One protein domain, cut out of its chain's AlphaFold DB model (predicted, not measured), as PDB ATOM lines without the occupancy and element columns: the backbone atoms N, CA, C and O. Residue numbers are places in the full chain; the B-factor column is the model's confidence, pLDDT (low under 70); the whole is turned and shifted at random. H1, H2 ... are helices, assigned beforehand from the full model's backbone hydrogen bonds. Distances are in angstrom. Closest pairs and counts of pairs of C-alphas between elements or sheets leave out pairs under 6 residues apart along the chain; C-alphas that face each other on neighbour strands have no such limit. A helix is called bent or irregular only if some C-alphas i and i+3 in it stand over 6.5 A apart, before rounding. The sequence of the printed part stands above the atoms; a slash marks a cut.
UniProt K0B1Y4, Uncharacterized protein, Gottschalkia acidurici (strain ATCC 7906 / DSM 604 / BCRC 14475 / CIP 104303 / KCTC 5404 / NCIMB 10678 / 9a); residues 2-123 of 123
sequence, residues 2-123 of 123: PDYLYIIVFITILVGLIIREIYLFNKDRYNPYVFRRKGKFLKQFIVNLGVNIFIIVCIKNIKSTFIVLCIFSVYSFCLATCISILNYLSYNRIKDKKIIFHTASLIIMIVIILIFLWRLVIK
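What this domain is: This is residues 2 to 123 of the 123 residues of an uncharacterized protein of Gottschalkia acidurici (strain ATCC 7906 / DSM 604 / BCRC 14475 / CIP 104303 / KCTC 5404 / NCIMB 10678 / 9a) (UniProt K0B1Y4). Four long helices run roughly lengthwise in a curved, open row, H4 beside H3 beside H1 beside H2, with H4 and H2 at the two ends of the row and apart from each other. The row is made of two helical hairpins, H1 with H2 and H3 with H4, joined side by side through H1 and H3; H2 splays away from H1, and its residues 41 to 50 stick out with residues 36 to 40 before them. The printed part has 122 residues, with four named helices in the order H1, H2, H3, H4 and no named strand, and its class is all helix. It is only just compact, close to loose, with a radius of gyration of the C-alphas of 16.0 A and spans of 47 by 31 by 20 A.

How they stand to each other: H1, residues 2 to 26, touches H2, residues 41 to 60, opposite ways at a shallow tilt of 27 degrees. H1 touches H2 with residues 6 to 13 alone, and H2 touches H1 with residues 51 to 59 alone; the closest C-alphas, of Tyr 6 and Cys 58, are 5.3 A apart. H1 also touches H3, residues 65 to 94, the same way at a shallow tilt of 6 degrees; the closest C-alphas, of Ile 18 and Leu 79, are 6.4 A apart. H2 and H3 are close but not clearly touching, with 1 pair of C-alphas within 8 A, those of Ile 59 and Val 68 at 6.9 A. H3 touches H4, residues 98 to 121, with 18 pairs of C-alphas within 8 A, opposite ways at a shallow tilt of 6 degrees; the closest C-alphas, of Tyr 91 and Ile 99, are 6.3 A apart. H4 is apart from H1 and from H2. The helix packing is mostly aligned: the three pairs that touch are at shallow tilts. In H1, H2, H3 and H4 every O i to N i+4 pair is within hydrogen-bond range.

Where its parts are: H1 begins at C-alpha 2, (-66.727, 29.789, 3.792), and measures 36.4 A from first to last C-alpha. H2 begins at C-alpha 41, (-47.769, 8.726, -16.363), and measures 28.2 A. H3, the longest helix with 30 residues, measures 41.9 A. H4 measures 35.4 A and ends at C-alpha 121, (-54.789, 42.663, -11.085). No helix is bent.

The domain as a whole: The two C-alphas farthest apart, of Pro 2 and Lys 95, are 48.6 A from each other. The link from H1 to H2 is long, with 14 residues, 27 to 40; the links from H2 to H3 and from H3 to H4 are tight. The printed part has no cut and ends at residue 123, the chain's last. The mean pLDDT of the printed part is 80.5, and the model's confidence is under 70 at residues 34 to 50 and at residue 123.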
ATOM      1  N   PRO A   2     -67.202  30.856   4.689       71.00
ATOM      2  CA  PRO A   2     -66.727  29.789   3.792       71.00
ATOM      3  C   PRO A   2     -65.378  30.103   3.116       71.00
ATOM      4  O   PRO A   2     -64.546  29.211   2.983       71.00
ATOM      5  N   ASP A   3     -65.108  31.367   2.783       74.75
ATOM      6  CA  ASP A   3     -63.884  31.797   2.087       74.75
ATOM      7  C   ASP A   3     -62.596  31.418   2.837       74.75
ATOM      8  O   ASP A   3     -61.647  30.929   2.229       74.75
ATOM      9  N   TYR A   4     -62.568  31.575   4.165       81.56
ATOM     10  CA  TYR A   4     -61.397  31.228   4.981       81.56
ATOM     11  C   TYR A   4     -61.112  29.726   4.975       81.56
ATOM     12  O   TYR A   4     -59.951  29.325   4.946       81.56
ATOM     13  N   LEU A   5     -62.154  28.891   4.949       85.06
ATOM     14  CA  LEU A   5     -61.996  27.443   4.850       85.06
ATOM     15  C   LEU A   5     -61.384  27.061   3.498       85.06
ATOM     16  O   LEU A   5     -60.427  26.291   3.461       85.06
ATOM     17  N   TYR A   6     -61.859  27.652   2.395       82.44
ATOM     18  CA  TYR A   6     -61.264  27.425   1.073       82.44
ATOM     19  C   TYR A   6     -59.816  27.914   0.990       82.44
ATOM     20  O   TYR A   6     -58.990  27.228   0.392       82.44
ATOM     21  N   ILE A   7     -59.482  29.040   1.631       84.94
ATOM     22  CA  ILE A   7     -58.103  29.542   1.728       84.94
ATOM     23  C   ILE A   7     -57.211  28.556   2.492       84.94
ATOM     24  O   ILE A   7     -56.134  28.211   2.008       84.94
ATOM     25  N   ILE A   8     -57.650  28.065   3.655       87.50
ATOM     26  CA  ILE A   8     -56.880  27.108   4.466       87.50
ATOM     27  C   ILE A   8     -56.641  25.820   3.683       87.50
ATOM     28  O   ILE A   8     -55.506  25.346   3.603       87.50
ATOM     29  N   VAL A   9     -57.685  25.263   3.065       86.19
ATOM     30  CA  VAL A   9     -57.558  24.031   2.277       86.19
ATOM     31  C   VAL A   9     -56.631  24.255   1.080       86.19
ATOM     32  O   VAL A   9     -55.755  23.430   0.824       86.19
ATOM     33  N   PHE A  10     -56.757  25.395   0.397       84.75
ATOM     34  CA  PHE A  10     -55.877  25.764  -0.708       84.75
ATOM     35  C   PHE A  10     -54.408  25.820  -0.269       84.75
ATOM     36  O   PHE A  10     -53.571  25.138  -0.860       84.75
ATOM     37  N   ILE A  11     -54.096  26.532   0.816       87.69
ATOM     38  CA  ILE A  11     -52.735  26.611   1.370       87.69
ATOM     39  C   ILE A  11     -52.224  25.221   1.766       87.69
ATOM     40  O   ILE A  11     -51.082  24.877   1.465       87.69
ATOM     41  N   THR A  12     -53.063  24.392   2.386       88.25
ATOM     42  CA  THR A  12     -52.678  23.041   2.822       88.25
ATOM     43  C   THR A  12     -52.279  22.159   1.635       88.25
ATOM     44  O   THR A  12     -51.262  21.465   1.693       88.25
ATOM     45  N   ILE A  13     -53.026  22.225   0.528       86.88
ATOM     46  CA  ILE A  13     -52.705  21.500  -0.712       86.88
ATOM     47  C   ILE A  13     -51.367  21.978  -1.281       86.88
ATOM     48  O   ILE A  13     -50.518  21.157  -1.629       86.88
ATOM     49  N   LEU A  14     -51.164  23.294  -1.343       86.50
ATOM     50  CA  LEU A  14     -49.933  23.899  -1.846       86.50
ATOM     51  C   LEU A  14     -48.708  23.476  -1.017       86.50
ATOM     52  O   LEU A  14     -47.713  23.003  -1.569       86.50
ATOM     53  N   VAL A  15     -48.795  23.547   0.311       89.19
ATOM     54  CA  VAL A  15     -47.733  23.072   1.215       89.19
ATOM     55  C   VAL A  15     -47.483  21.573   1.029       89.19
ATOM     56  O   VAL A  15     -46.331  21.141   0.944       89.19
ATOM     57  N   GLY A  16     -48.543  20.774   0.885       86.69
ATOM     58  CA  GLY A  16     -48.443  19.340   0.615       86.69
ATOM     59  C   GLY A  16     -47.658  19.014  -0.661       86.69
ATOM     60  O   GLY A  16     -46.908  18.037  -0.685       86.69
ATOM     61  N   LEU A  17     -47.762  19.843  -1.706       84.81
ATOM     62  CA  LEU A  17     -46.974  19.682  -2.933       84.81
ATOM     63  C   LEU A  17     -45.477  19.906  -2.689       84.81
ATOM     64  O   LEU A  17     -44.671  19.116  -3.179       84.81
ATOM     65  N   ILE A  18     -45.101  20.911  -1.893       87.69
ATOM     66  CA  ILE A  18     -43.696  21.161  -1.522       87.69
ATOM     67  C   ILE A  18     -43.144  19.980  -0.715       87.69
ATOM     68  O   ILE A  18     -42.090  19.433  -1.048       87.69
ATOM     69  N   ILE A  19     -43.888  19.523   0.299       89.38
ATOM     70  CA  ILE A  19     -43.509  18.362   1.120       89.38
ATOM     71  C   ILE A  19     -43.331  17.115   0.246       89.38
ATOM     72  O   ILE A  19     -42.387  16.350   0.448       89.38
ATOM     73  N   ARG A  20     -44.198  16.911  -0.755       86.88
ATOM     74  CA  ARG A  20     -44.093  15.780  -1.686       86.88
ATOM     75  C   ARG A  20     -42.769  15.788  -2.446       86.88
ATOM     76  O   ARG A  20     -42.155  14.732  -2.569       86.88
ATOM     77  N   GLU A  21     -42.335  16.935  -2.963       84.69
ATOM     78  CA  GLU A  21     -41.076  17.031  -3.712       84.69
ATOM     79  C   GLU A  21     -39.861  16.765  -2.807       84.69
ATOM     80  O   GLU A  21     -38.975  15.994  -3.184       84.69
ATOM     81  N   ILE A  22     -39.873  17.273  -1.569       88.94
ATOM     82  CA  ILE A  22     -38.849  16.964  -0.555       88.94
ATOM     83  C   ILE A  22     -38.833  15.461  -0.232       88.94
ATOM     84  O   ILE A  22     -37.777  14.827  -0.199       88.94
ATOM     85  N   TYR A  23     -40.006  14.854  -0.038       89.44
ATOM     86  CA  TYR A  23     -40.126  13.418   0.221       89.44
ATOM     87  C   TYR A  23     -39.603  12.572  -0.948       89.44
ATOM     88  O   TYR A  23     -38.929  11.561  -0.735       89.44
ATOM     89  N   LEU A  24     -39.888  12.974  -2.191       86.31
ATOM     90  CA  LEU A  24     -39.363  12.306  -3.379       86.31
ATOM     91  C   LEU A  24     -37.838  12.397  -3.443       86.31
ATOM     92  O   LEU A  24     -37.204  11.407  -3.814       86.31
ATOM     93  N   PHE A  25     -37.258  13.530  -3.041       87.19
ATOM     94  CA  PHE A  25     -35.808  13.707  -2.981       87.19
ATOM     95  C   PHE A  25     -35.164  12.787  -1.950       87.19
ATOM     96  O   PHE A  25     -34.234  12.059  -2.283       87.19
ATOM     97  N   ASN A  26     -35.728  12.712  -0.745       88.00
ATOM     98  CA  ASN A  26     -35.239  11.810   0.300       88.00
ATOM     99  C   ASN A  26     -35.370  10.320  -0.056       88.00
ATOM    100  O   ASN A  26     -34.675   9.489   0.517       88.00
ATOM    101  N   LYS A  27     -36.273   9.963  -0.976       88.56
ATOM    102  CA  LYS A  27     -36.434   8.591  -1.481       88.56
ATOM    103  C   LYS A  27     -35.635   8.317  -2.761       88.56
ATOM    104  O   LYS A  27     -35.896   7.293  -3.385       88.56
ATOM    105  N   ASP A  28     -34.765   9.236  -3.192       82.75
ATOM    106  CA  ASP A  28     -34.008   9.174  -4.455       82.75
ATOM    107  C   ASP A  28     -34.895   8.953  -5.698       82.75
ATOM    108  O   ASP A  28     -34.477   8.424  -6.726       82.75
ATOM    109  N   ARG A  29     -36.164   9.374  -5.612       82.75
ATOM    110  CA  ARG A  29     -37.155   9.329  -6.702       82.75
ATOM    111  C   ARG A  29     -37.465  10.714  -7.263       82.75
ATOM    112  O   ARG A  29     -38.381  10.855  -8.075       82.75
ATOM    113  N   TYR A  30     -36.740  11.729  -6.807       83.00
ATOM    114  CA  TYR A  30     -36.829  13.082  -7.326       83.00
ATOM    115  C   TYR A  30     -36.236  13.161  -8.725       83.00
ATOM    116  O   TYR A  30     -35.200  12.567  -9.016       83.00
ATOM    117  N   ASN A  31     -36.910  13.912  -9.587       80.56
ATOM    118  CA  ASN A  31     -36.458  14.132 -10.944       80.56
ATOM    119  C   ASN A  31     -36.129  15.615 -11.132       80.56
ATOM    120  O   ASN A  31     -37.059  16.416 -11.233       80.56
ATOM    121  N   PRO A  32     -34.839  15.978 -11.228       78.25
ATOM    122  CA  PRO A  32     -34.435  17.369 -11.406       78.25
ATOM    123  C   PRO A  32     -34.773  17.909 -12.805       78.25
ATOM    124  O   PRO A  32     -34.754  19.118 -13.037       78.25
ATOM    125  N   TYR A  33     -35.105  17.030 -13.758       76.19
ATOM    126  CA  TYR A  33     -35.514  17.420 -15.101       76.19
ATOM    127  C   TYR A  33     -37.038  17.508 -15.169       76.19
ATOM    128  O   TYR A  33     -37.733  16.496 -15.290       76.19
ATOM    129  N   VAL A  34     -37.544  18.740 -15.176       57.28
ATOM    130  CA  VAL A  34     -38.975  19.093 -15.259       57.28
ATOM    131  C   VAL A  34     -39.712  18.344 -16.388       57.28
ATOM    132  O   VAL A  34     -40.898  18.049 -16.265       57.28
ATOM    133  N   PHE A  35     -39.001  17.941 -17.450       50.00
ATOM    134  CA  PHE A  35     -39.569  17.323 -18.653       50.00
ATOM    135  C   PHE A  35     -39.224  15.839 -18.871       50.00
ATOM    136  O   PHE A  35     -39.671  15.247 -19.851       50.00
ATOM    137  N   ARG A  36     -38.455  15.181 -17.989       50.78
ATOM    138  CA  ARG A  36     -37.959  13.812 -18.247       50.78
ATOM    139  C   ARG A  36     -38.723  12.743 -17.464       50.78
ATOM    140  O   ARG A  36     -38.126  12.033 -16.665       50.78
ATOM    141  N   ARG A  37     -40.039  12.586 -17.645       54.06
ATOM    142  CA  ARG A  37     -40.777  11.480 -16.994       54.06
ATOM    143  C   ARG A  37     -40.770  10.216 -17.855       54.06
ATOM    144  O   ARG A  37     -41.516  10.122 -18.821       54.06
ATOM    145  N   LYS A  38     -39.999   9.202 -17.450       46.25
ATOM    146  CA  LYS A  38     -40.211   7.808 -17.873       46.25
ATOM    147  C   LYS A  38     -40.950   7.055 -16.755       46.25
ATOM    148  O   LYS A  38     -40.428   6.934 -15.653       46.25
ATOM    149  N   GLY A  39     -42.164   6.561 -17.029       51.38
ATOM    150  CA  GLY A  39     -42.650   5.314 -16.410       51.38
ATOM    151  C   GLY A  39     -43.875   5.310 -15.477       51.38
ATOM    152  O   GLY A  39     -44.332   4.220 -15.160       51.38
ATOM    153  N   LYS A  40     -44.461   6.437 -15.030       55.31
ATOM    154  CA  LYS A  40     -45.673   6.417 -14.153       55.31
ATOM    155  C   LYS A  40     -46.726   7.473 -14.511       55.31
ATOM    156  O   LYS A  40     -47.279   8.145 -13.643       55.31
ATOM    157  N   PHE A  41     -46.987   7.621 -15.806       55.59
ATOM    158  CA  PHE A  41     -47.769   8.726 -16.363       55.59
ATOM    159  C   PHE A  41     -49.209   8.786 -15.824       55.59
ATOM    160  O   PHE A  41     -49.609   9.814 -15.295       55.59
ATOM    161  N   LEU A  42     -49.953   7.674 -15.848       53.62
ATOM    162  CA  LEU A  42     -51.383   7.640 -15.498       53.62
ATOM    163  C   LEU A  42     -51.683   8.011 -14.040       53.62
ATOM    164  O   LEU A  42     -52.511   8.880 -13.779       53.62
ATOM    165  N   LYS A  43     -50.984   7.405 -13.072       57.38
ATOM    166  CA  LYS A  43     -51.238   7.663 -11.643       57.38
ATOM    167  C   LYS A  43     -50.910   9.112 -11.265       57.38
ATOM    168  O   LYS A  43     -51.606   9.722 -10.463       57.38
ATOM    169  N   GLN A  44     -49.866   9.673 -11.871       65.25
ATOM    170  CA  GLN A  44     -49.454  11.055 -11.640       65.25
ATOM    171  C   GLN A  44     -50.333  12.054 -12.403       65.25
ATOM    172  O   GLN A  44     -50.545  13.160 -11.919       65.25
ATOM    173  N   PHE A  45     -50.877  11.653 -13.553       60.69
ATOM    174  CA  PHE A  45     -51.850  12.425 -14.317       60.69
ATOM    175  C   PHE A  45     -53.164  12.568 -13.548       60.69
ATOM    176  O   PHE A  45     -53.597  13.693 -13.345       60.69
ATOM    177  N   ILE A  46     -53.727  11.474 -13.022       65.06
ATOM    178  CA  ILE A  46     -54.971  11.491 -12.227       65.06
ATOM    179  C   ILE A  46     -54.821  12.366 -10.976       65.06
ATOM    180  O   ILE A  46     -55.678  13.202 -10.702       65.06
ATOM    181  N   VAL A  47     -53.709  12.226 -10.245       65.75
ATOM    182  CA  VAL A  47     -53.433  13.056  -9.060       65.75
ATOM    183  C   VAL A  47     -53.284  14.532  -9.440       65.75
ATOM    184  O   VAL A  47     -53.860  15.387  -8.778       65.75
ATOM    185  N   ASN A  48     -52.564  14.846 -10.520       69.88
ATOM    186  CA  ASN A  48     -52.425  16.225 -10.988       69.88
ATOM    187  C   ASN A  48     -53.769  16.818 -11.449       69.88
ATOM    188  O   ASN A  48     -54.043  17.981 -11.170       69.88
ATOM    189  N   LEU A  49     -54.617  16.030 -12.116       69.94
ATOM    190  CA  LEU A  49     -55.947  16.454 -12.562       69.94
ATOM    191  C   LEU A  49     -56.864  16.737 -11.369       69.94
ATOM    192  O   LEU A  49     -57.483  17.795 -11.320       69.94
ATOM    193  N   GLY A  50     -56.881  15.841 -10.376       68.06
ATOM    194  CA  GLY A  50     -57.640  16.026  -9.139       68.06
ATOM    195  C   GLY A  50     -57.204  17.272  -8.367       68.06
ATOM    196  O   GLY A  50     -58.049  18.072  -7.976       68.06
ATOM    197  N   VAL A  51     -55.892  17.492  -8.221       74.44
ATOM    198  CA  VAL A  51     -55.343  18.695  -7.570       74.44
ATOM    199  C   VAL A  51     -55.713  19.964  -8.343       74.44
ATOM    200  O   VAL A  51     -56.144  20.936  -7.731       74.44
ATOM    201  N   ASN A  52     -55.618  19.958  -9.676       75.56
ATOM    202  CA  ASN A  52     -55.983  21.114 -10.498       75.56
ATOM    203  C   ASN A  52     -57.479  21.450 -10.409       75.56
ATOM    204  O   ASN A  52     -57.826  22.616 -10.237       75.56
ATOM    205  N   ILE A  53     -58.364  20.447 -10.481       74.69
ATOM    206  CA  ILE A  53     -59.813  20.646 -10.312       74.69
ATOM    207  C   ILE A  53     -60.098  21.244  -8.934       74.69
ATOM    208  O   ILE A  53     -60.850  22.212  -8.824       74.69
ATOM    209  N   PHE A  54     -59.463  20.713  -7.890       73.00
ATOM    210  CA  PHE A  54     -59.675  21.176  -6.526       73.00
ATOM    211  C   PHE A  54     -59.191  22.619  -6.323       73.00
ATOM    212  O   PHE A  54     -59.903  23.434  -5.740       73.00
ATOM    213  N   ILE A  55     -58.029  22.969  -6.881       78.62
ATOM    214  CA  ILE A  55     -57.515  24.344  -6.892       78.62
ATOM    215  C   ILE A  55     -58.506  25.290  -7.584       78.62
ATOM    216  O   ILE A  55     -58.806  26.354  -7.046       78.62
ATOM    217  N   ILE A  56     -59.064  24.903  -8.735       80.56
ATOM    218  CA  ILE A  56     -60.051  25.720  -9.460       80.56
ATOM    219  C   ILE A  56     -61.311  25.944  -8.614       80.56
ATOM    220  O   ILE A  56     -61.831  27.060  -8.578       80.56
ATOM    221  N   VAL A  57     -61.793  24.911  -7.914       77.81
ATOM    222  CA  VAL A  57     -62.952  25.019  -7.014       77.81
ATOM    223  C   VAL A  57     -62.655  25.970  -5.852       77.81
ATOM    224  O   VAL A  57     -63.472  26.843  -5.567       77.81
ATOM    225  N   CYS A  58     -61.484  25.862  -5.215       76.44
ATOM    226  CA  CYS A  58     -61.088  26.780  -4.146       76.44
ATOM    227  C   CYS A  58     -61.015  28.228  -4.642       76.44
ATOM    228  O   CYS A  58     -61.567  29.113  -3.998       76.44
ATOM    229  N   ILE A  59     -60.395  28.468  -5.802       79.81
ATOM    230  CA  ILE A  59     -60.242  29.815  -6.370       79.81
ATOM    231  C   ILE A  59     -61.603  30.439  -6.697       79.81
ATOM    232  O   ILE A  59     -61.819  31.605  -6.381       79.81
ATOM    233  N   LYS A  60     -62.538  29.676  -7.281       81.19
ATOM    234  CA  LYS A  60     -63.883  30.179  -7.618       81.19
ATOM    235  C   LYS A  60     -64.695  30.614  -6.398       81.19
ATOM    236  O   LYS A  60     -65.552  31.482  -6.531       81.19
ATOM    237  N   ASN A  61     -64.439  30.015  -5.238       80.69
ATOM    238  CA  ASN A  61     -65.162  30.305  -4.003       80.69
ATOM    239  C   ASN A  61     -64.508  31.407  -3.152       80.69
ATOM    240  O   ASN A  61     -65.079  31.796  -2.136       80.69
ATOM    241  N   ILE A  62     -63.330  31.914  -3.530       81.88
ATOM    242  CA  ILE A  62     -62.674  33.023  -2.827       81.88
ATOM    243  C   ILE A  62     -63.089  34.336  -3.488       81.88
ATOM    244  O   ILE A  62     -62.793  34.584  -4.655       81.88
ATOM    245  N   LYS A  63     -63.754  35.207  -2.723       80.69
ATOM    246  CA  LYS A  63     -64.357  36.439  -3.253       80.69
ATOM    247  C   LYS A  63     -63.332  37.476  -3.729       80.69
ATOM    248  O   LYS A  63     -63.625  38.261  -4.625       80.69
ATOM    249  N   SER A  64     -62.138  37.494  -3.130       83.81
ATOM    250  CA  SER A  64     -61.068  38.434  -3.481       83.81
ATOM    251  C   SER A  64     -59.995  37.762  -4.333       83.81
ATOM    252  O   SER A  64     -59.176  36.985  -3.838       83.81
ATOM    253  N   THR A  65     -59.956  38.123  -5.613       78.81
ATOM    254  CA  THR A  65     -58.906  37.710  -6.557       78.81
ATOM    255  C   THR A  65     -57.519  38.183  -6.121       78.81
ATOM    256  O   THR A  65     -56.542  37.464  -6.317       78.81
ATOM    257  N   PHE A  66     -57.430  39.341  -5.459       82.31
ATOM    258  CA  PHE A  66     -56.181  39.879  -4.916       82.31
ATOM    259  C   PHE A  66     -55.559  38.949  -3.863       82.31
ATOM    260  O   PHE A  66     -54.371  38.644  -3.934       82.31
ATOM    261  N   ILE A  67     -56.364  38.428  -2.928       83.88
ATOM    262  CA  ILE A  67     -55.889  37.498  -1.887       83.88
ATOM    263  C   ILE A  67     -55.362  36.202  -2.513       83.88
ATOM    264  O   ILE A  67     -54.283  35.736  -2.146       83.88
ATOM    265  N   VAL A  68     -56.091  35.638  -3.483       83.12
ATOM    266  CA  VAL A  68     -55.656  34.432  -4.209       83.12
ATOM    267  C   VAL A  68     -54.301  34.665  -4.871       83.12
ATOM    268  O   VAL A  68     -53.426  33.800  -4.805       83.12
ATOM    269  N   LEU A  69     -54.108  35.836  -5.475       82.25
ATOM    270  CA  LEU A  69     -52.883  36.140  -6.197       82.25
ATOM    271  C   LEU A  69     -51.689  36.372  -5.264       82.25
ATOM    272  O   LEU A  69     -50.595  35.903  -5.570       82.25
ATOM    273  N   CYS A  70     -51.902  36.994  -4.100       84.88
ATOM    274  CA  CYS A  70     -50.897  37.087  -3.037       84.88
ATOM    275  C   CYS A  70     -50.476  35.703  -2.521       84.88
ATOM    276  O   CYS A  70     -49.290  35.429  -2.363       84.88
ATOM    277  N   ILE A  71     -51.433  34.799  -2.284       87.25
ATOM    278  CA  ILE A  71     -51.114  33.429  -1.856       87.25
ATOM    279  C   ILE A  71     -50.327  32.707  -2.955       87.25
ATOM    280  O   ILE A  71     -49.317  32.061  -2.674       87.25
ATOM    281  N   PHE A  72     -50.757  32.838  -4.211       84.19
ATOM    282  CA  PHE A  72     -50.094  32.213  -5.351       84.19
ATOM    283  C   PHE A  72     -48.670  32.743  -5.570       84.19
ATOM    284  O   PHE A  72     -47.774  31.960  -5.896       84.19
ATOM    285  N   SER A  73     -48.432  34.043  -5.372       84.06
ATOM    286  CA  SER A  73     -47.107  34.647  -5.536       84.06
ATOM    287  C   SER A  73     -46.132  34.184  -4.456       84.06
ATOM    288  O   SER A  73     -45.037  33.721  -4.786       84.06
ATOM    289  N   VAL A  74     -46.554  34.201  -3.187       88.94
ATOM    290  CA  VAL A  74     -45.763  33.681  -2.061       88.94
ATOM    291  C   VAL A  74     -45.466  32.197  -2.260       88.94
ATOM    292  O   VAL A  74     -44.316  31.773  -2.153       88.94
ATOM    293  N   TYR A  75     -46.475  31.406  -2.629       88.19
ATOM    294  CA  TYR A  75     -46.291  29.987  -2.915       88.19
ATOM    295  C   TYR A  75     -45.287  29.741  -4.047       88.19
ATOM    296  O   TYR A  75     -44.387  28.915  -3.901       88.19
ATOM    297  N   SER A  76     -45.416  30.462  -5.163       83.50
ATOM    298  CA  SER A  76     -44.526  30.317  -6.319       83.50
ATOM    299  C   SER A  76     -43.076  30.625  -5.951       83.50
ATOM    300  O   SER A  76     -42.170  29.919  -6.390       83.50
ATOM    301  N   PHE A  77     -42.856  31.626  -5.093       87.81
ATOM    302  CA  PHE A  77     -41.537  31.939  -4.554       87.81
ATOM    303  C   PHE A  77     -40.984  30.806  -3.675       87.81
ATOM    304  O   PHE A  77     -39.867  30.342  -3.908       87.81
ATOM    305  N   CYS A  78     -41.767  30.299  -2.716       89.00
ATOM    306  CA  CYS A  78     -41.367  29.174  -1.860       89.00
ATOM    307  C   CYS A  78     -41.069  27.896  -2.658       89.00
ATOM    308  O   CYS A  78     -40.119  27.170  -2.366       89.00
ATOM    309  N   LEU A  79     -41.871  27.609  -3.681       85.06
ATOM    310  CA  LEU A  79     -41.663  26.456  -4.544       85.06
ATOM    311  C   LEU A  79     -40.404  26.625  -5.404       85.06
ATOM    312  O   LEU A  79     -39.630  25.678  -5.535       85.06
ATOM    313  N   ALA A  80     -40.154  27.821  -5.942       85.56
ATOM    314  CA  ALA A  80     -38.950  28.106  -6.716       85.56
ATOM    315  C   ALA A  80     -37.674  27.949  -5.874       85.56
ATOM    316  O   ALA A  80     -36.720  27.315  -6.331       85.56
ATOM    317  N   THR A  81     -37.652  28.459  -4.638       89.25
ATOM    318  CA  THR A  81     -36.502  28.290  -3.733       89.25
ATOM    319  C   THR A  81     -36.314  26.827  -3.336       89.25
ATOM    320  O   THR A  81     -35.196  26.319  -3.414       89.25
ATOM    321  N   CYS A  82     -37.396  26.110  -3.015       90.38
ATOM    322  CA  CYS A  82     -37.349  24.680  -2.715       90.38
ATOM    323  C   CYS A  82     -36.771  23.866  -3.884       90.38
ATOM    324  O   CYS A  82     -35.798  23.135  -3.701       90.38
ATOM    325  N   ILE A  83     -37.306  24.036  -5.098       87.12
ATOM    326  CA  ILE A  83     -36.806  23.347  -6.298       87.12
ATOM    327  C   ILE A  83     -35.344  23.707  -6.562       87.12
ATOM    328  O   ILE A  83     -34.559  22.826  -6.901       87.12
ATOM    329  N   SER A  84     -34.951  24.966  -6.363       89.56
ATOM    330  CA  SER A  84     -33.561  25.397  -6.550       89.56
ATOM    331  C   SER A  84     -32.605  24.678  -5.602       89.56
ATOM    332  O   SER A  84     -31.560  24.196  -6.039       89.56
ATOM    333  N   ILE A  85     -32.982  24.535  -4.327       91.69
ATOM    334  CA  ILE A  85     -32.199  23.789  -3.333       91.69
ATOM    335  C   ILE A  85     -32.124  22.307  -3.718       91.69
ATOM    336  O   ILE A  85     -31.032  21.742  -3.769       91.69
ATOM    337  N   LEU A  86     -33.255  21.674  -4.040       90.81
ATOM    338  CA  LEU A  86     -33.299  20.256  -4.422       90.81
ATOM    339  C   LEU A  86     -32.484  19.972  -5.694       90.81
ATOM    340  O   LEU A  86     -31.761  18.973  -5.766       90.81
ATOM    341  N   ASN A  87     -32.539  20.865  -6.680       89.44
ATOM    342  CA  ASN A  87     -31.756  20.763  -7.907       89.44
ATOM    343  C   ASN A  87     -30.270  21.021  -7.665       89.44
ATOM    344  O   ASN A  87     -29.440  20.316  -8.239       89.44
ATOM    345  N   TYR A  88     -29.912  21.957  -6.784       90.94
ATOM    346  CA  TYR A  88     -28.524  22.159  -6.378       90.94
ATOM    347  C   TYR A  88     -27.955  20.922  -5.671       90.94
ATOM    348  O   TYR A  88     -26.870  20.452  -6.015       90.94
ATOM    349  N   LEU A  89     -28.708  20.327  -4.741       90.69
ATOM    350  CA  LEU A  89     -28.310  19.085  -4.077       90.69
ATOM    351  C   LEU A  89     -28.203  17.916  -5.070       90.69
ATOM    352  O   LEU A  89     -27.243  17.147  -5.014       90.69
ATOM    353  N   SER A  90     -29.138  17.810  -6.020       90.06
ATOM    354  CA  SER A  90     -29.079  16.820  -7.107       90.06
ATOM    355  C   SER A  90     -27.843  17.016  -7.985       90.06
ATOM    356  O   SER A  90     -27.154  16.048  -8.309       90.06
ATOM    357  N   TYR A  91     -27.512  18.265  -8.324       90.94
ATOM    358  CA  TYR A  91     -26.281  18.602  -9.031       90.94
ATOM    359  C   TYR A  91     -25.050  18.205  -8.221       90.94
ATOM    360  O   TYR A  91     -24.119  17.638  -8.783       90.94
ATOM    361  N   ASN A  92     -25.030  18.431  -6.907       91.00
ATOM    362  CA  ASN A  92     -23.870  18.061  -6.107       91.00
ATOM    363  C   ASN A  92     -23.624  16.539  -6.098       91.00
ATOM    364  O   ASN A  92     -22.467  16.122  -6.089       91.00
ATOM    365  N   ARG A  93     -24.693  15.728  -6.165       88.75
ATOM    366  CA  ARG A  93     -24.622  14.258  -6.250       88.75
ATOM    367  C   ARG A  93     -24.240  13.746  -7.644       88.75
ATOM    368  O   ARG A  93     -23.393  12.870  -7.751       88.75
ATOM    369  N   ILE A  94     -24.866  14.268  -8.703       89.56
ATOM    370  CA  ILE A  94     -24.764  13.727 -10.079       89.56
ATOM    371  C   ILE A  94     -23.695  14.455 -10.916       89.56
ATOM    372  O   ILE A  94     -23.175  13.906 -11.881       89.56
ATOM    373  N   LYS A  95     -23.367  15.701 -10.555       89.56
ATOM    374  CA  LYS A  95     -22.468  16.629 -11.269       89.56
ATOM    375  C   LYS A  95     -22.900  16.976 -12.705       89.56
ATOM    376  O   LYS A  95     -22.098  17.482 -13.487       89.56
ATOM    377  N   ASP A  96     -24.179  16.793 -13.049       88.44
ATOM    378  CA  ASP A  96     -24.717  17.183 -14.361       88.44
ATOM    379  C   ASP A  96     -25.107  18.671 -14.414       88.44
ATOM    380  O   ASP A  96     -26.119  19.101 -13.852       88.44
ATOM    381  N   LYS A  97     -24.333  19.456 -15.171       86.94
ATOM    382  CA  LYS A  97     -24.544  20.900 -15.374       86.94
ATOM    383  C   LYS A  97     -25.908  21.244 -15.988       86.94
ATOM    384  O   LYS A  97     -26.398  22.354 -15.779       86.94
ATOM    385  N   LYS A  98     -26.561  20.315 -16.702       88.00
ATOM    386  CA  LYS A  98     -27.891  20.545 -17.299       88.00
ATOM    387  C   LYS A  98     -28.958  20.842 -16.241       88.00
ATOM    388  O   LYS A  98     -29.892  21.587 -16.524       88.00
ATOM    389  N   ILE A  99     -28.802  20.315 -15.024       85.50
ATOM    390  CA  ILE A  99     -29.727  20.552 -13.905       85.50
ATOM    391  C   ILE A  99     -29.789  22.048 -13.565       85.50
ATOM    392  O   ILE A  99     -30.875  22.604 -13.397       85.50
ATOM    393  N   ILE A 100     -28.639  22.725 -13.537       86.31
ATOM    394  CA  ILE A 100     -28.553  24.160 -13.236       86.31
ATOM    395  C   ILE A 100     -29.251  24.973 -14.331       86.31
ATOM    396  O   ILE A 100     -30.054  25.853 -14.024       86.31
ATOM    397  N   PHE A 101     -29.018  24.632 -15.602       85.06
ATOM    398  CA  PHE A 101     -29.653  25.316 -16.730       85.06
ATOM    399  C   PHE A 101     -31.184  25.176 -16.713       85.06
ATOM    400  O   PHE A 101     -31.903  26.166 -16.850       85.06
ATOM    401  N   HIS A 102     -31.701  23.966 -16.470       81.44
ATOM    402  CA  HIS A 102     -33.144  23.745 -16.333       81.44
ATOM    403  C   HIS A 102     -33.746  24.496 -15.139       81.44
ATOM    404  O   HIS A 102     -34.855  25.017 -15.244       81.44
ATOM    405  N   THR A 103     -33.012  24.589 -14.029       86.75
ATOM    406  CA  THR A 103     -33.445  25.343 -12.843       86.75
ATOM    407  C   THR A 103     -33.544  26.835 -13.147       86.75
ATOM    408  O   THR A 103     -34.570  27.446 -12.865       86.75
ATOM    409  N   ALA A 104     -32.523  27.412 -13.787       85.50
ATOM    410  CA  ALA A 104     -32.524  28.818 -14.185       85.50
ATOM    411  C   ALA A 104     -33.675  29.138 -15.156       85.50
ATOM    412  O   ALA A 104     -34.396  30.115 -14.961       85.50
ATOM    413  N   SER A 105     -33.902  28.275 -16.153       83.38
ATOM    414  CA  SER A 105     -35.021  28.411 -17.093       83.38
ATOM    415  C   SER A 105     -36.384  28.395 -16.385       83.38
ATOM    416  O   SER A 105     -37.237  29.231 -16.684       83.38
ATOM    417  N   LEU A 106     -36.575  27.501 -15.408       81.75
ATOM    418  CA  LEU A 106     -37.810  27.427 -14.624       81.75
ATOM    419  C   LEU A 106     -38.032  28.687 -13.774       81.75
ATOM    420  O   LEU A 106     -39.152  29.196 -13.736       81.75
ATOM    421  N   ILE A 107     -36.986  29.223 -13.138       85.81
ATOM    422  CA  ILE A 107     -37.081  30.466 -12.351       85.81
ATOM    423  C   ILE A 107     -37.494  31.638 -13.245       85.81
ATOM    424  O   ILE A 107     -38.432  32.357 -12.904       85.81
ATOM    425  N   ILE A 108     -36.846  31.807 -14.404       85.81
ATOM    426  CA  ILE A 108     -37.176  32.880 -15.354       85.81
ATOM    427  C   ILE A 108     -38.644  32.783 -15.787       85.81
ATOM    428  O   ILE A 108     -39.362  33.781 -15.767       85.81
ATOM    429  N   MET A 109     -39.112  31.576 -16.119       84.88
ATOM    430  CA  MET A 109     -40.505  31.347 -16.500       84.88
ATOM    431  C   MET A 109     -41.480  31.738 -15.377       84.88
ATOM    432  O   MET A 109     -42.461  32.428 -15.643       84.88
ATOM    433  N   ILE A 110     -41.206  31.351 -14.124       84.31
ATOM    434  CA  ILE A 110     -42.052  31.711 -12.971       84.31
ATOM    435  C   ILE A 110     -42.105  33.231 -12.786       84.31
ATOM    436  O   ILE A 110     -43.190  33.780 -12.602       84.31
ATOM    437  N   VAL A 111     -40.965  33.921 -12.879       86.69
ATOM    438  CA  VAL A 111     -40.904  35.386 -12.743       86.69
ATOM    439  C   VAL A 111     -41.744  36.077 -13.820       86.69
ATOM    440  O   VAL A 111     -42.535  36.961 -13.495       86.69
ATOM    441  N   ILE A 112     -41.645  35.643 -15.082       85.69
ATOM    442  CA  ILE A 112     -42.446  36.198 -16.187       85.69
ATOM    443  C   ILE A 112     -43.948  36.012 -15.926       85.69
ATOM    444  O   ILE A 112     -44.720  36.959 -16.082       85.69
ATOM    445  N   ILE A 113     -44.363  34.815 -15.492       84.12
ATOM    446  CA  ILE A 113     -45.769  34.522 -15.177       84.12
ATOM    447  C   ILE A 113     -46.262  35.402 -14.023       84.12
ATOM    448  O   ILE A 113     -47.355  35.959 -14.113       84.12
ATOM    449  N   LEU A 114     -45.467  35.573 -12.962       83.44
ATOM    450  CA  LEU A 114     -45.833  36.414 -11.820       83.44
ATOM    451  C   LEU A 114     -46.000  37.883 -12.217       83.44
ATOM    452  O   LEU A 114     -46.991  38.499 -11.833       83.44
ATOM    453  N   ILE A 115     -45.090  38.431 -13.026       85.44
ATOM    454  CA  ILE A 115     -45.196  39.809 -13.534       85.44
ATOM    455  C   ILE A 115     -46.464  39.974 -14.382       85.44
ATOM    456  O   ILE A 115     -47.198  40.952 -14.221       85.44
ATOM    457  N   PHE A 116     -46.748  39.012 -15.266       84.38
ATOM    458  CA  PHE A 116     -47.942  39.039 -16.108       84.38
ATOM    459  C   PHE A 116     -49.231  38.997 -15.278       84.38
ATOM    460  O   PHE A 116     -50.130  39.809 -15.495       84.38
ATOM    461  N   LEU A 117     -49.298  38.098 -14.294       81.38
ATOM    462  CA  LEU A 117     -50.427  37.994 -13.372       81.38
ATOM    463  C   LEU A 117     -50.615  39.277 -12.559       81.38
ATOM    464  O   LEU A 117     -51.750  39.713 -12.378       81.38
ATOM    465  N   TRP A 118     -49.529  39.923 -12.124       80.12
ATOM    466  CA  TRP A 118     -49.640  41.157 -11.346       80.12
ATOM    467  C   TRP A 118     -50.202  42.318 -12.161       80.12
ATOM    468  O   TRP A 118     -51.058  43.066 -11.690       80.12
ATOM    469  N   ARG A 119     -49.809  42.403 -13.435       84.94
ATOM    470  CA  ARG A 119     -50.354  43.383 -14.379       84.94
ATOM    471  C   ARG A 119     -51.858  43.217 -14.621       84.94
ATOM    472  O   ARG A 119     -52.524  44.209 -14.903       84.94
ATOM    473  N   LEU A 120     -52.392  41.997 -14.540       77.50
ATOM    474  CA  LEU A 120     -53.827  41.737 -14.715       77.50
ATOM    475  C   LEU A 120     -54.676  42.177 -13.516       77.50
ATOM    476  O   LEU A 120     -55.864  42.405 -13.694       77.50
ATOM    477  N   VAL A 121     -54.083  42.288 -12.325       72.44
ATOM    478  CA  VAL A 121     -54.789  42.663 -11.085       72.44
ATOM    479  C   VAL A 121     -54.764  44.166 -10.817       72.44
ATOM    480  O   VAL A 121     -55.659  44.678 -10.160       72.44
ATOM    481  N   ILE A 122     -53.737  44.873 -11.299       71.50
ATOM    482  CA  ILE A 122     -53.577  46.327 -11.103       71.50
ATOM    483  C   ILE A 122     -54.444  47.145 -12.089       71.50
ATOM    484  O   ILE A 122     -54.573  48.357 -11.929       71.50
ATOM    485  N   LYS A 123     -55.037  46.502 -13.103       55.22
ATOM    486  CA  LYS A 123     -56.043  47.116 -13.983       55.22
ATOM    487  C   LYS A 123     -57.411  47.155 -13.318       55.22
ATOM    488  O   LYS A 123     -58.100  48.175 -13.529       55.22
TER     489      LYS A 123